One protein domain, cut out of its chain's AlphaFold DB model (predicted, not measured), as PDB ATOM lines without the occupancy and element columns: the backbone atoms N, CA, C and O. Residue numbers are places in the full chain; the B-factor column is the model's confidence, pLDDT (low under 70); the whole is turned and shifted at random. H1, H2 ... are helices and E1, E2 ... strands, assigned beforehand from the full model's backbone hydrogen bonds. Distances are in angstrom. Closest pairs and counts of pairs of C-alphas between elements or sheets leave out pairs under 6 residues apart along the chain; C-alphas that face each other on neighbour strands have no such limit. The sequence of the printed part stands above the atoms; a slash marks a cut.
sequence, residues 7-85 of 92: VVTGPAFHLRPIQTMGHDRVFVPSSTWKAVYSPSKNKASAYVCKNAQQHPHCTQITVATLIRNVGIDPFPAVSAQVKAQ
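This is residues 7 to 85 of the 92 residues of the protein "Endonuclease" of Acetobacter pomorum DM001 (UniProt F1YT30). A strongly twisted wall of four antiparallel strands, in the order E1 - E2 - E3 - E4, has two short helices, H1 then H2 along the chain, over one face; residues 21 to 26 stick out. Of 79 printed residues 39, under half, are in named elements, class mixed. It is only just loose, close to compact, with radius of gyration of the C-alphas 14.1 A, spanning 45 by 25 by 18 A.

Start at E1, residues 7 to 12; E2, 31 to 38, E3, 43 to 50, and E4, 58 to 61, follow as a meander, each strand the antiparallel neighbour of the one before. Within hydrogen-bond range find N 8 and O 35, 3.0 A, N 34 and O 47, 2.9 A, and N 48 and O 59, 2.8 A. H1, residues 63 to 70, is on the sheet, over E2 and E3, height 8.8 A; its closest C-alpha pair with E3 is Val 63 and Ser 45, 5.3 A. H2, residues 80 to 84, on the same face, touches H1, closest C-alphas Lys 83 and Val 63, 4.8 A. In H1 and H2 every O i to N i+4 pair is within hydrogen-bond range.

Find C-alpha 7, where E1 begins, at (0.184, 17.125, 19.149). E2 runs 23.4 A, E3 24.0 A. H2 ends at C-alpha 84, (9.057, 2.720, 18.097).

The farthest C-alphas, His 23 and Ser 40, are 46.0 A apart. The printed part has no cut; E1 to E2 is a long link; no printed residue is under 70 in pLDDT.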
ATOM      1  N   VAL A   7      -0.046  17.273  17.710       98.06
ATOM      2  CA  VAL A   7       0.184  17.125  19.149       98.06
ATOM      3  C   VAL A   7      -1.066  16.575  19.814       98.06
ATOM      4  O   VAL A   7      -2.139  17.159  19.704       98.06
ATOM      5  N   VAL A   8      -0.906  15.482  20.558       98.50
ATOM      6  CA  VAL A   8      -1.933  14.947  21.460       98.50
ATOM      7  C   VAL A   8      -1.416  15.092  22.885       98.50
ATOM      8  O   VAL A   8      -0.271  14.739  23.170       98.50
ATOM      9  N   THR A   9      -2.235  15.651  23.776       98.31
ATOM     10  CA  THR A   9      -1.891  15.853  25.193       98.31
ATOM     11  C   THR A   9      -2.830  15.031  26.063       98.31
ATOM     12  O   THR A   9      -4.024  14.973  25.778       98.31
ATOM     13  N   GLY A  10      -2.316  14.452  27.146       98.00
ATOM     14  CA  GLY A  10      -3.163  13.756  28.104       98.00
ATOM     15  C   GLY A  10      -2.545  13.574  29.490       98.00
ATOM     16  O   GLY A  10      -1.380  13.918  29.719       98.00
ATOM     17  N   PRO A  11      -3.343  13.054  30.435       97.75
ATOM     18  CA  PRO A  11      -2.895  12.673  31.767       97.75
ATOM     19  C   PRO A  11      -2.336  11.245  31.796       97.75
ATOM     20  O   PRO A  11      -2.707  10.391  30.989       97.75
ATOM     21  N   ALA A  12      -1.495  10.961  32.785       96.75
ATOM     22  CA  ALA A  12      -1.152   9.609  33.205       96.75
ATOM     23  C   ALA A  12      -1.390   9.450  34.713       96.75
ATOM     24  O   ALA A  12      -1.026  10.321  35.510       96.75
ATOM     25  N   PHE A  13      -1.988   8.320  35.096       95.81
ATOM     26  CA  PHE A  13      -2.368   7.995  36.471       95.81
ATOM     27  C   PHE A  13      -1.631   6.729  36.926       95.81
ATOM     28  O   PHE A  13      -2.096   5.614  36.704       95.81
ATOM     29  N   HIS A  14      -0.460   6.898  37.543       91.12
ATOM     30  CA  HIS A  14       0.396   5.787  37.985       91.12
ATOM     31  C   HIS A  14       0.401   5.568  39.504       91.12
ATOM     32  O   HIS A  14       0.914   4.555  39.970       91.12
ATOM     33  N   LEU A  15      -0.160   6.497  40.282       88.38
ATOM     34  CA  LEU A  15      -0.244   6.374  41.738       88.38
ATOM     35  C   LEU A  15      -1.428   5.492  42.149       88.38
ATOM     36  O   LEU A  15      -2.482   5.503  41.507       88.38
ATOM     37  N   ARG A  16      -1.243   4.731  43.232       90.69
ATOM     38  CA  ARG A  16      -2.295   3.936  43.870       90.69
ATOM     39  C   ARG A  16      -2.346   4.260  45.371       90.69
ATOM     40  O   ARG A  16      -1.331   4.057  46.034       90.69
ATOM     41  N   PRO A  17      -3.491   4.726  45.905       91.88
ATOM     42  CA  PRO A  17      -4.704   5.126  45.177       91.88
ATOM     43  C   PRO A  17      -4.464   6.337  44.251       91.88
ATOM     44  O   PRO A  17      -3.489   7.068  44.418       91.88
ATOM     45  N   ILE A  18      -5.342   6.543  43.261       95.12
ATOM     46  CA  ILE A  18      -5.310   7.761  42.432       95.12
ATOM     47  C   ILE A  18      -5.729   8.935  43.318       95.12
ATOM     48  O   ILE A  18      -6.775   8.881  43.964       95.12
ATOM     49  N   GLN A  19      -4.912   9.988  43.354       95.12
ATOM     50  CA  GLN A  19      -5.230  11.189  44.114       95.12
ATOM     51  C   GLN A  19      -6.439  11.904  43.500       95.12
ATOM     52  O   GLN A  19      -6.561  12.008  42.279       95.12
ATOM     53  N   THR A  20      -7.312  12.438  44.350       96.94
ATOM     54  CA  THR A  20      -8.473  13.234  43.941       96.94
ATOM     55  C   THR A  20      -8.510  14.558  44.695       96.94
ATOM     56  O   THR A  20      -7.995  14.633  45.811       96.94
ATOM     57  N   MET A  21      -9.144  15.585  44.132       95.25
ATOM     58  CA  MET A  21      -9.247  16.909  44.754       95.25
ATOM     59  C   MET A  21     -10.660  17.497  44.641       95.25
ATOM     60  O   MET A  21     -11.356  17.273  43.652       95.25
ATOM     61  N   GLY A  22     -11.053  18.278  45.652       96.62
ATOM     62  CA  GLY A  22     -12.342  18.972  45.706       96.62
ATOM     63  C   GLY A  22     -13.524  18.073  46.081       96.62
ATOM     64  O   GLY A  22     -13.378  16.861  46.248       96.62
ATOM     65  N   HIS A  23     -14.702  18.688  46.212       97.31
ATOM     66  CA  HIS A  23     -15.959  18.011  46.552       97.31
ATOM     67  C   HIS A  23     -16.302  16.888  45.559       97.31
ATOM     68  O   HIS A  23     -16.634  15.776  45.967       97.31
ATOM     69  N   ASP A  24     -16.111  17.148  44.263       97.81
ATOM     70  CA  ASP A  24     -16.467  16.218  43.182       97.81
ATOM     71  C   ASP A  24     -15.400  15.143  42.923       97.81
ATOM     72  O   ASP A  24     -15.538  14.329  42.011       97.81
ATOM     73  N   ARG A  25     -14.326  15.123  43.726       96.56
ATOM     74  CA  ARG A  25     -13.235  14.140  43.644       96.56
ATOM     75  C   ARG A  25     -12.595  14.065  42.251       96.56
ATOM     76  O   ARG A  25     -12.340  12.978  41.732       96.56
ATOM     77  N   VAL A  26     -12.269  15.219  41.668       97.56
ATOM     78  CA  VAL A  26     -11.585  15.300  40.367       97.56
ATOM     79  C   VAL A  26     -10.231  14.599  40.449       97.56
ATOM     80  O   VAL A  26      -9.440  14.879  41.350       97.56
ATOM     81  N   PHE A  27      -9.954  13.689  39.515       97.44
ATOM     82  CA  PHE A  27      -8.709  12.922  39.502       97.44
ATOM     83  C   PHE A  27      -7.503  13.809  39.193       97.44
ATOM     84  O   PHE A  27      -7.480  14.545  38.206       97.44
ATOM     85  N   VAL A  28      -6.467  13.682  40.016       96.69
ATOM     86  CA  VAL A  28      -5.198  14.390  39.866       96.69
ATOM     87  C   VAL A  28      -4.199  13.452  39.182       96.69
ATOM     88  O   VAL A  28      -3.894  12.381  39.716       96.69
ATOM     89  N   PRO A  29      -3.682  13.804  37.994       96.94
ATOM     90  CA  PRO A  29      -2.718  12.963  37.302       96.94
ATOM     91  C   PRO A  29      -1.378  12.964  38.031       96.94
ATOM     92  O   PRO A  29      -0.944  13.986  38.556       96.94
ATOM     93  N   SER A  30      -0.669  11.837  37.997       95.81
ATOM     94  CA  SER A  30       0.713  11.767  38.485       95.81
ATOM     95  C   SER A  30       1.703  12.372  37.491       95.81
ATOM     96  O   SER A  30       2.833  12.721  37.836       95.81
ATOM     97  N   SER A  31       1.319  12.449  36.217       96.75
ATOM     98  CA  SER A  31       2.124  13.033  35.146       96.75
ATOM     99  C   SER A  31       1.230  13.532  34.017       96.75
ATOM    100  O   SER A  31       0.135  13.012  33.807       96.75
ATOM    101  N   THR A  32       1.708  14.510  33.262       97.38
ATOM    102  CA  THR A  32       1.128  14.898  31.973       97.38
ATOM    103  C   THR A  32       2.051  14.447  30.855       97.38
ATOM    104  O   THR A  32       3.257  14.279  31.051       97.38
ATOM    105  N   TRP A  33       1.495  14.224  29.671       97.75
ATOM    106  CA  TRP A  33       2.274  13.832  28.507       97.75
ATOM    107  C   TRP A  33       1.842  14.582  27.253       97.75
ATOM    108  O   TRP A  33       0.689  14.994  27.117       97.75
ATOM    109  N   LYS A  34       2.789  14.753  26.329       98.00
ATOM    110  CA  LYS A  34       2.574  15.320  24.993       98.00
ATOM    111  C   LYS A  34       3.226  14.421  23.959       98.00
ATOM    112  O   LYS A  34       4.449  14.342  23.918       98.00
ATOM    113  N   ALA A  35       2.425  13.771  23.127       98.38
ATOM    114  CA  ALA A  35       2.901  13.054  21.955       98.38
ATOM    115  C   ALA A  35       2.981  14.022  20.773       98.38
ATOM    116  O   ALA A  35       2.055  14.801  20.551       98.38
ATOM    117  N   VAL A  36       4.078  13.975  20.023       97.81
ATOM    118  CA  VAL A  36       4.358  14.857  18.889       97.81
ATOM    119  C   VAL A  36       4.660  14.007  17.663       97.81
ATOM    120  O   VAL A  36       5.498  13.107  17.731       97.81
ATOM    121  N   TYR A  37       4.021  14.314  16.537       98.00
ATOM    122  CA  TYR A  37       4.281  13.695  15.237       98.00
ATOM    123  C   TYR A  37       4.497  14.759  14.157       98.00
ATOM    124  O   TYR A  37       3.766  15.745  14.077       98.00
ATOM    125  N   SER A  38       5.509  14.550  13.314       97.06
ATOM    126  CA  SER A  38       5.796  15.377  12.142       97.06
ATOM    127  C   SER A  38       5.708  14.526  10.872       97.06
ATOM    128  O   SER A  38       6.620  13.722  10.644       97.06
ATOM    129  N   PRO A  39       4.691  14.723  10.007       96.06
ATOM    130  CA  PRO A  39       4.596  13.998   8.740       96.06
ATOM    131  C   PRO A  39       5.773  14.305   7.818       96.06
ATOM    132  O   PRO A  39       6.382  13.396   7.265       96.06
ATOM    133  N   SER A  40       6.185  15.576   7.738       95.56
ATOM    134  CA  SER A  40       7.304  15.996   6.884       95.56
ATOM    135  C   SER A  40       8.642  15.359   7.274       95.56
ATOM    136  O   SER A  40       9.554  15.301   6.458       95.56
ATOM    137  N   LYS A  41       8.792  14.932   8.535       94.81
ATOM    138  CA  LYS A  41       9.991  14.235   9.029       94.81
ATOM    139  C   LYS A  41       9.785  12.729   9.170       94.81
ATOM    140  O   LYS A  41      10.757  12.044   9.475       94.81
ATOM    141  N   ASN A  42       8.551  12.248   9.014       95.94
ATOM    142  CA  ASN A  42       8.098  10.902   9.354       95.94
ATOM    143  C   ASN A  42       8.628  10.420  10.720       95.94
ATOM    144  O   ASN A  42       9.239   9.358  10.841       95.94
ATOM    145  N   LYS A  43       8.479  11.263  11.748       97.44
ATOM    146  CA  LYS A  43       9.068  11.056  13.080       97.44
ATOM    147  C   LYS A  43       8.079  11.401  14.180       97.44
ATOM    148  O   LYS A  43       7.353  12.390  14.065       97.44
ATOM    149  N   ALA A  44       8.101  10.619  15.257       98.12
ATOM    150  CA  ALA A  44       7.282  10.844  16.438       98.12
ATOM    151  C   ALA A  44       8.073  10.617  17.732       98.12
ATOM    152  O   ALA A  44       9.062   9.885  17.756       98.12
ATOM    153  N   SER A  45       7.650  11.267  18.810       98.06
ATOM    154  CA  SER A  45       8.189  11.088  20.163       98.06
ATOM    155  C   SER A  45       7.209  11.693  21.170       98.06
ATOM    156  O   SER A  45       6.264  12.377  20.770       98.06
ATOM    157  N   ALA A  46       7.393  11.444  22.460       98.12
ATOM    158  CA  ALA A  46       6.542  12.007  23.496       98.12
ATOM    159  C   ALA A  46       7.353  12.562  24.666       98.12
ATOM    160  O   ALA A  46       8.356  11.979  25.071       98.12
ATOM    161  N   TYR A  47       6.877  13.661  25.241       97.62
ATOM    162  CA  TYR A  47       7.304  14.116  26.558       97.62
ATOM    163  C   TYR A  47       6.379  13.553  27.631       97.62
ATOM    164  O   TYR A  47       5.166  13.501  27.428       97.62
ATOM    165  N   VAL A  48       6.942  13.198  28.783       96.88
ATOM    166  CA  VAL A  48       6.218  12.871  30.014       96.88
ATOM    167  C   VAL A  48       6.823  13.676  31.152       96.88
ATOM    168  O   VAL A  48       8.007  13.523  31.455       96.88
ATOM    169  N   CYS A  49       6.010  14.515  31.784       96.38
ATOM    170  CA  CYS A  49       6.411  15.396  32.872       96.38
ATOM    171  C   CYS A  49       5.682  15.011  34.157       96.38
ATOM    172  O   CYS A  49       4.457  14.867  34.160       96.38
ATOM    173  N   LYS A  50       6.422  14.858  35.262       95.56
ATOM    174  CA  LYS A  50       5.816  14.599  36.575       95.56
ATOM    175  C   LYS A  50       4.968  15.790  37.014       95.56
ATOM    176  O   LYS A  50       5.419  16.930  36.942       95.56
ATOM    177  N   ASN A  51       3.767  15.511  37.514       94.56
ATOM    178  CA  ASN A  51       2.920  16.514  38.148       94.56
ATOM    179  C   ASN A  51       3.383  16.705  39.602       94.56
ATOM    180  O   ASN A  51       2.883  16.046  40.510       94.56
ATOM    181  N   ALA A  52       4.411  17.528  39.798       91.38
ATOM    182  CA  ALA A  52       5.022  17.790  41.097       91.38
ATOM    183  C   ALA A  52       5.263  19.292  41.277       91.38
ATOM    184  O   ALA A  52       5.729  19.960  40.356       91.38
ATOM    185  N   GLN A  53       4.972  19.813  42.473       85.44
ATOM    186  CA  GLN A  53       5.232  21.217  42.811       85.44
ATOM    187  C   GLN A  53       6.728  21.521  42.933       85.44
ATOM    188  O   GLN A  53       7.173  22.601  42.562       85.44
ATOM    189  N   GLN A  54       7.502  20.570  43.457       88.94
ATOM    190  CA  GLN A  54       8.942  20.708  43.635       88.94
ATOM    191  C   GLN A  54       9.668  19.866  42.590       88.94
ATOM    192  O   GLN A  54       9.378  18.679  42.435       88.94
ATOM    193  N   HIS A  55      10.611  20.494  41.889       83.06
ATOM    194  CA  HIS A  55      11.476  19.866  40.886       83.06
ATOM    195  C   HIS A  55      10.696  19.076  39.812       83.06
ATOM    196  O   HIS A  55      10.884  17.859  39.678       83.06
ATOM    197  N   PRO A  56       9.806  19.735  39.038       83.94
ATOM    198  CA  PRO A  56       9.132  19.079  37.927       83.94
ATOM    199  C   PRO A  56      10.180  18.541  36.951       83.94
ATOM    200  O   PRO A  56      11.082  19.253  36.519       83.94
ATOM    201  N   HIS A  57      10.066  17.257  36.629       90.44
ATOM    202  CA  HIS A  57      11.008  16.578  35.753       90.44
ATOM    203  C   HIS A  57      10.277  16.030  34.538       90.44
ATOM    204  O   HIS A  57       9.290  15.297  34.674       90.44
ATOM    205  N   CYS A  58      10.802  16.358  33.363       94.25
ATOM    206  CA  CYS A  58      10.304  15.905  32.079       94.25
ATOM    207  C   CYS A  58      11.283  14.915  31.452       94.25
ATOM    208  O   CYS A  58      12.493  15.114  31.448       94.25
ATOM    209  N   THR A  59      10.740  13.839  30.899       94.44
ATOM    210  CA  THR A  59      11.490  12.842  30.133       94.44
ATOM    211  C   THR A  59      10.936  12.750  28.731       94.44
ATOM    212  O   THR A  59       9.735  12.905  28.517       94.44
ATOM    213  N   GLN A  60      11.815  12.461  27.780       96.00
ATOM    214  CA  GLN A  60      11.408  12.085  26.441       96.00
ATOM    215  C   GLN A  60      11.347  10.558  26.337       96.00
ATOM    216  O   GLN A  60      12.285   9.867  26.734       96.00
ATOM    217  N   ILE A  61      10.270  10.032  25.764       97.00
ATOM    218  CA  ILE A  61      10.067   8.606  25.491       97.00
ATOM    219  C   ILE A  61       9.561   8.402  24.058       97.00
ATOM    220  O   ILE A  61       9.092   9.333  23.407       97.00
ATOM    221  N   THR A  62       9.626   7.173  23.550       98.44
ATOM    222  CA  THR A  62       8.987   6.834  22.268       98.44
ATOM    223  C   THR A  62       7.466   6.797  22.419       98.44
ATOM    224  O   THR A  62       6.945   6.549  23.510       98.44
ATOM    225  N   VAL A  63       6.731   6.987  21.318       98.56
ATOM    226  CA  VAL A  63       5.263   6.865  21.334       98.56
ATOM    227  C   VAL A  63       4.845   5.441  21.710       98.56
ATOM    228  O   VAL A  63       3.903   5.262  22.469       98.56
ATOM    229  N   ALA A  64       5.587   4.421  21.274       98.75
ATOM    230  CA  ALA A  64       5.338   3.039  21.677       98.75
ATOM    231  C   ALA A  64       5.464   2.835  23.199       98.75
ATOM    232  O   ALA A  64       4.668   2.105  23.788       98.75
ATOM    233  N   THR A  65       6.434   3.481  23.853       98.38
ATOM    234  CA  THR A  65       6.547   3.453  25.321       98.38
ATOM    235  C   THR A  65       5.394   4.194  25.983       98.38
ATOM    236  O   THR A  65       4.843   3.686  26.956       98.38
ATOM    237  N   LEU A  66       4.975   5.340  25.438       98.25
ATOM    238  CA  LEU A  66       3.801   6.053  25.938       98.25
ATOM    239  C   LEU A  66       2.556   5.155  25.900       98.25
ATOM    240  O   LEU A  66       1.895   5.019  26.923       98.25
ATOM    241  N   ILE A  67       2.289   4.494  24.767       98.38
ATOM    242  CA  ILE A  67       1.144   3.584  24.588       98.38
ATOM    243  C   ILE A  67       1.139   2.494  25.659       98.38
ATOM    244  O   ILE A  67       0.115   2.277  26.299       98.38
ATOM    245  N   ARG A  68       2.283   1.842  25.902       97.81
ATOM    246  CA  ARG A  68       2.390   0.818  26.956       97.81
ATOM    247  C   ARG A  68       2.110   1.376  28.351       97.81
ATOM    248  O   ARG A  68       1.544   0.669  29.175       97.81
ATOM    249  N   ASN A  69       2.496   2.624  28.609       95.75
ATOM    250  CA  ASN A  69       2.337   3.248  29.919       95.75
ATOM    251  C   ASN A  69       0.905   3.742  30.176       95.75
ATOM    252  O   ASN A  69       0.445   3.663  31.313       95.75
ATOM    253  N   VAL A  70       0.214   4.277  29.162       96.06
ATOM    254  CA  VAL A  70      -1.084   4.964  29.344       96.06
ATOM    255  C   VAL A  70      -2.270   4.271  28.668       96.06
ATOM    256  O   VAL A  70      -3.407   4.644  28.928       96.06
ATOM    257  N   GLY A  71      -2.031   3.280  27.807       96.38
ATOM    258  CA  GLY A  71      -3.073   2.510  27.119       96.38
ATOM    259  C   GLY A  71      -3.757   3.224  25.945       96.38
ATOM    260  O   GLY A  71      -4.720   2.693  25.403       96.38
ATOM    261  N   ILE A  72      -3.280   4.406  25.541       96.88
ATOM    262  CA  ILE A  72      -3.856   5.216  24.453       96.88
ATOM    263  C   ILE A  72      -2.852   5.305  23.304       96.88
ATOM    264  O   ILE A  72      -1.700   5.675  23.534       96.88
ATOM    265  N   ASP A  73      -3.296   5.024  22.074       98.31
ATOM    266  CA  ASP A  73      -2.546   5.330  20.851       98.31
ATOM    267  C   ASP A  73      -2.891   6.739  20.346       98.31
ATOM    268  O   ASP A  73      -3.980   6.941  19.809       98.31
ATOM    269  N   PRO A  74      -1.991   7.729  20.503       98.19
ATOM    270  CA  PRO A  74      -2.256   9.091  20.054       98.19
ATOM    271  C   PRO A  74      -2.224   9.230  18.525       98.19
ATOM    272  O   PRO A  74      -2.735  10.215  18.001       98.19
ATOM    273  N   PHE A  75      -1.614   8.281  17.803       98.19
ATOM    274  CA  PHE A  75      -1.420   8.342  16.354       98.19
ATOM    275  C   PHE A  75      -1.700   6.970  15.705       98.19
ATOM    276  O   PHE A  75      -0.779   6.323  15.187       98.19
ATOM    277  N   PRO A  76      -2.965   6.504  15.694       98.00
ATOM    278  CA  PRO A  76      -3.313   5.155  15.238       98.00
ATOM    279  C   PRO A  76      -3.001   4.912  13.755       98.00
ATOM    280  O   PRO A  76      -2.640   3.801  13.381       98.00
ATOM    281  N   ALA A  77      -3.053   5.954  12.918       97.88
ATOM    282  CA  ALA A  77      -2.704   5.879  11.496       97.88
ATOM    283  C   ALA A  77      -1.184   5.932  11.213       97.88
ATOM    284  O   ALA A  77      -0.761   5.739  10.075       97.88
ATOM    285  N   VAL A  78      -0.345   6.207  12.221       98.00
ATOM    286  CA  VAL A  78       1.119   6.257  12.071       98.00
ATOM    287  C   VAL A  78       1.710   4.866  12.292       98.00
ATOM    288  O   VAL A  78       1.334   4.155  13.228       98.00
ATOM    289  N   SER A  79       2.667   4.479  11.442       98.25
ATOM    290  CA  SER A  79       3.272   3.143  11.470       98.25
ATOM    291  C   SER A  79       3.921   2.806  12.819       98.25
ATOM    292  O   SER A  79       4.463   3.664  13.524       98.25
ATOM    293  N   ALA A  80       3.918   1.518  13.170       98.25
ATOM    294  CA  ALA A  80       4.555   1.032  14.393       98.25
ATOM    295  C   ALA A  80       6.061   1.352  14.438       98.25
ATOM    296  O   ALA A  80       6.581   1.693  15.498       98.25
ATOM    297  N   GLN A  81       6.744   1.317  13.287       98.19
ATOM    298  CA  GLN A  81       8.163   1.661  13.178       98.19
ATOM    299  C   GLN A  81       8.431   3.113  13.594       98.19
ATOM    300  O   GLN A  81       9.332   3.361  14.394       98.19
ATOM    301  N   VAL A  82       7.620   4.065  13.118       98.38
ATOM    302  CA  VAL A  82       7.745   5.484  13.494       98.38
ATOM    303  C   VAL A  82       7.465   5.679  14.983       98.38
ATOM    304  O   VAL A  82       8.166   6.442  15.643       98.38
ATOM    305  N   LYS A  83       6.485   4.958  15.544       98.62
ATOM    306  CA  LYS A  83       6.160   5.019  16.981       98.62
ATOM    307  C   LYS A  83       7.239   4.391  17.874       98.62
ATOM    308  O   LYS A  83       7.361   4.791  19.033       98.62
ATOM    309  N   ALA A  84       8.005   3.426  17.364       98.19
ATOM    310  CA  ALA A  84       9.057   2.720  18.097       98.19
ATOM    311  C   ALA A  84      10.413   3.445  18.095       98.19
ATOM    312  O   ALA A  84      11.235   3.194  18.975       98.19
ATOM    313  N   GLN A  85      10.656   4.348  17.143       95.38
ATOM    314  CA  GLN A  85      11.916   5.083  17.033       95.38
ATOM    315  C   GLN A  85      11.899   6.378  17.853       95.38
ATOM    316  O   GLN A  85      10.943   7.148  17.818       95.38
TER     317      GLN A  85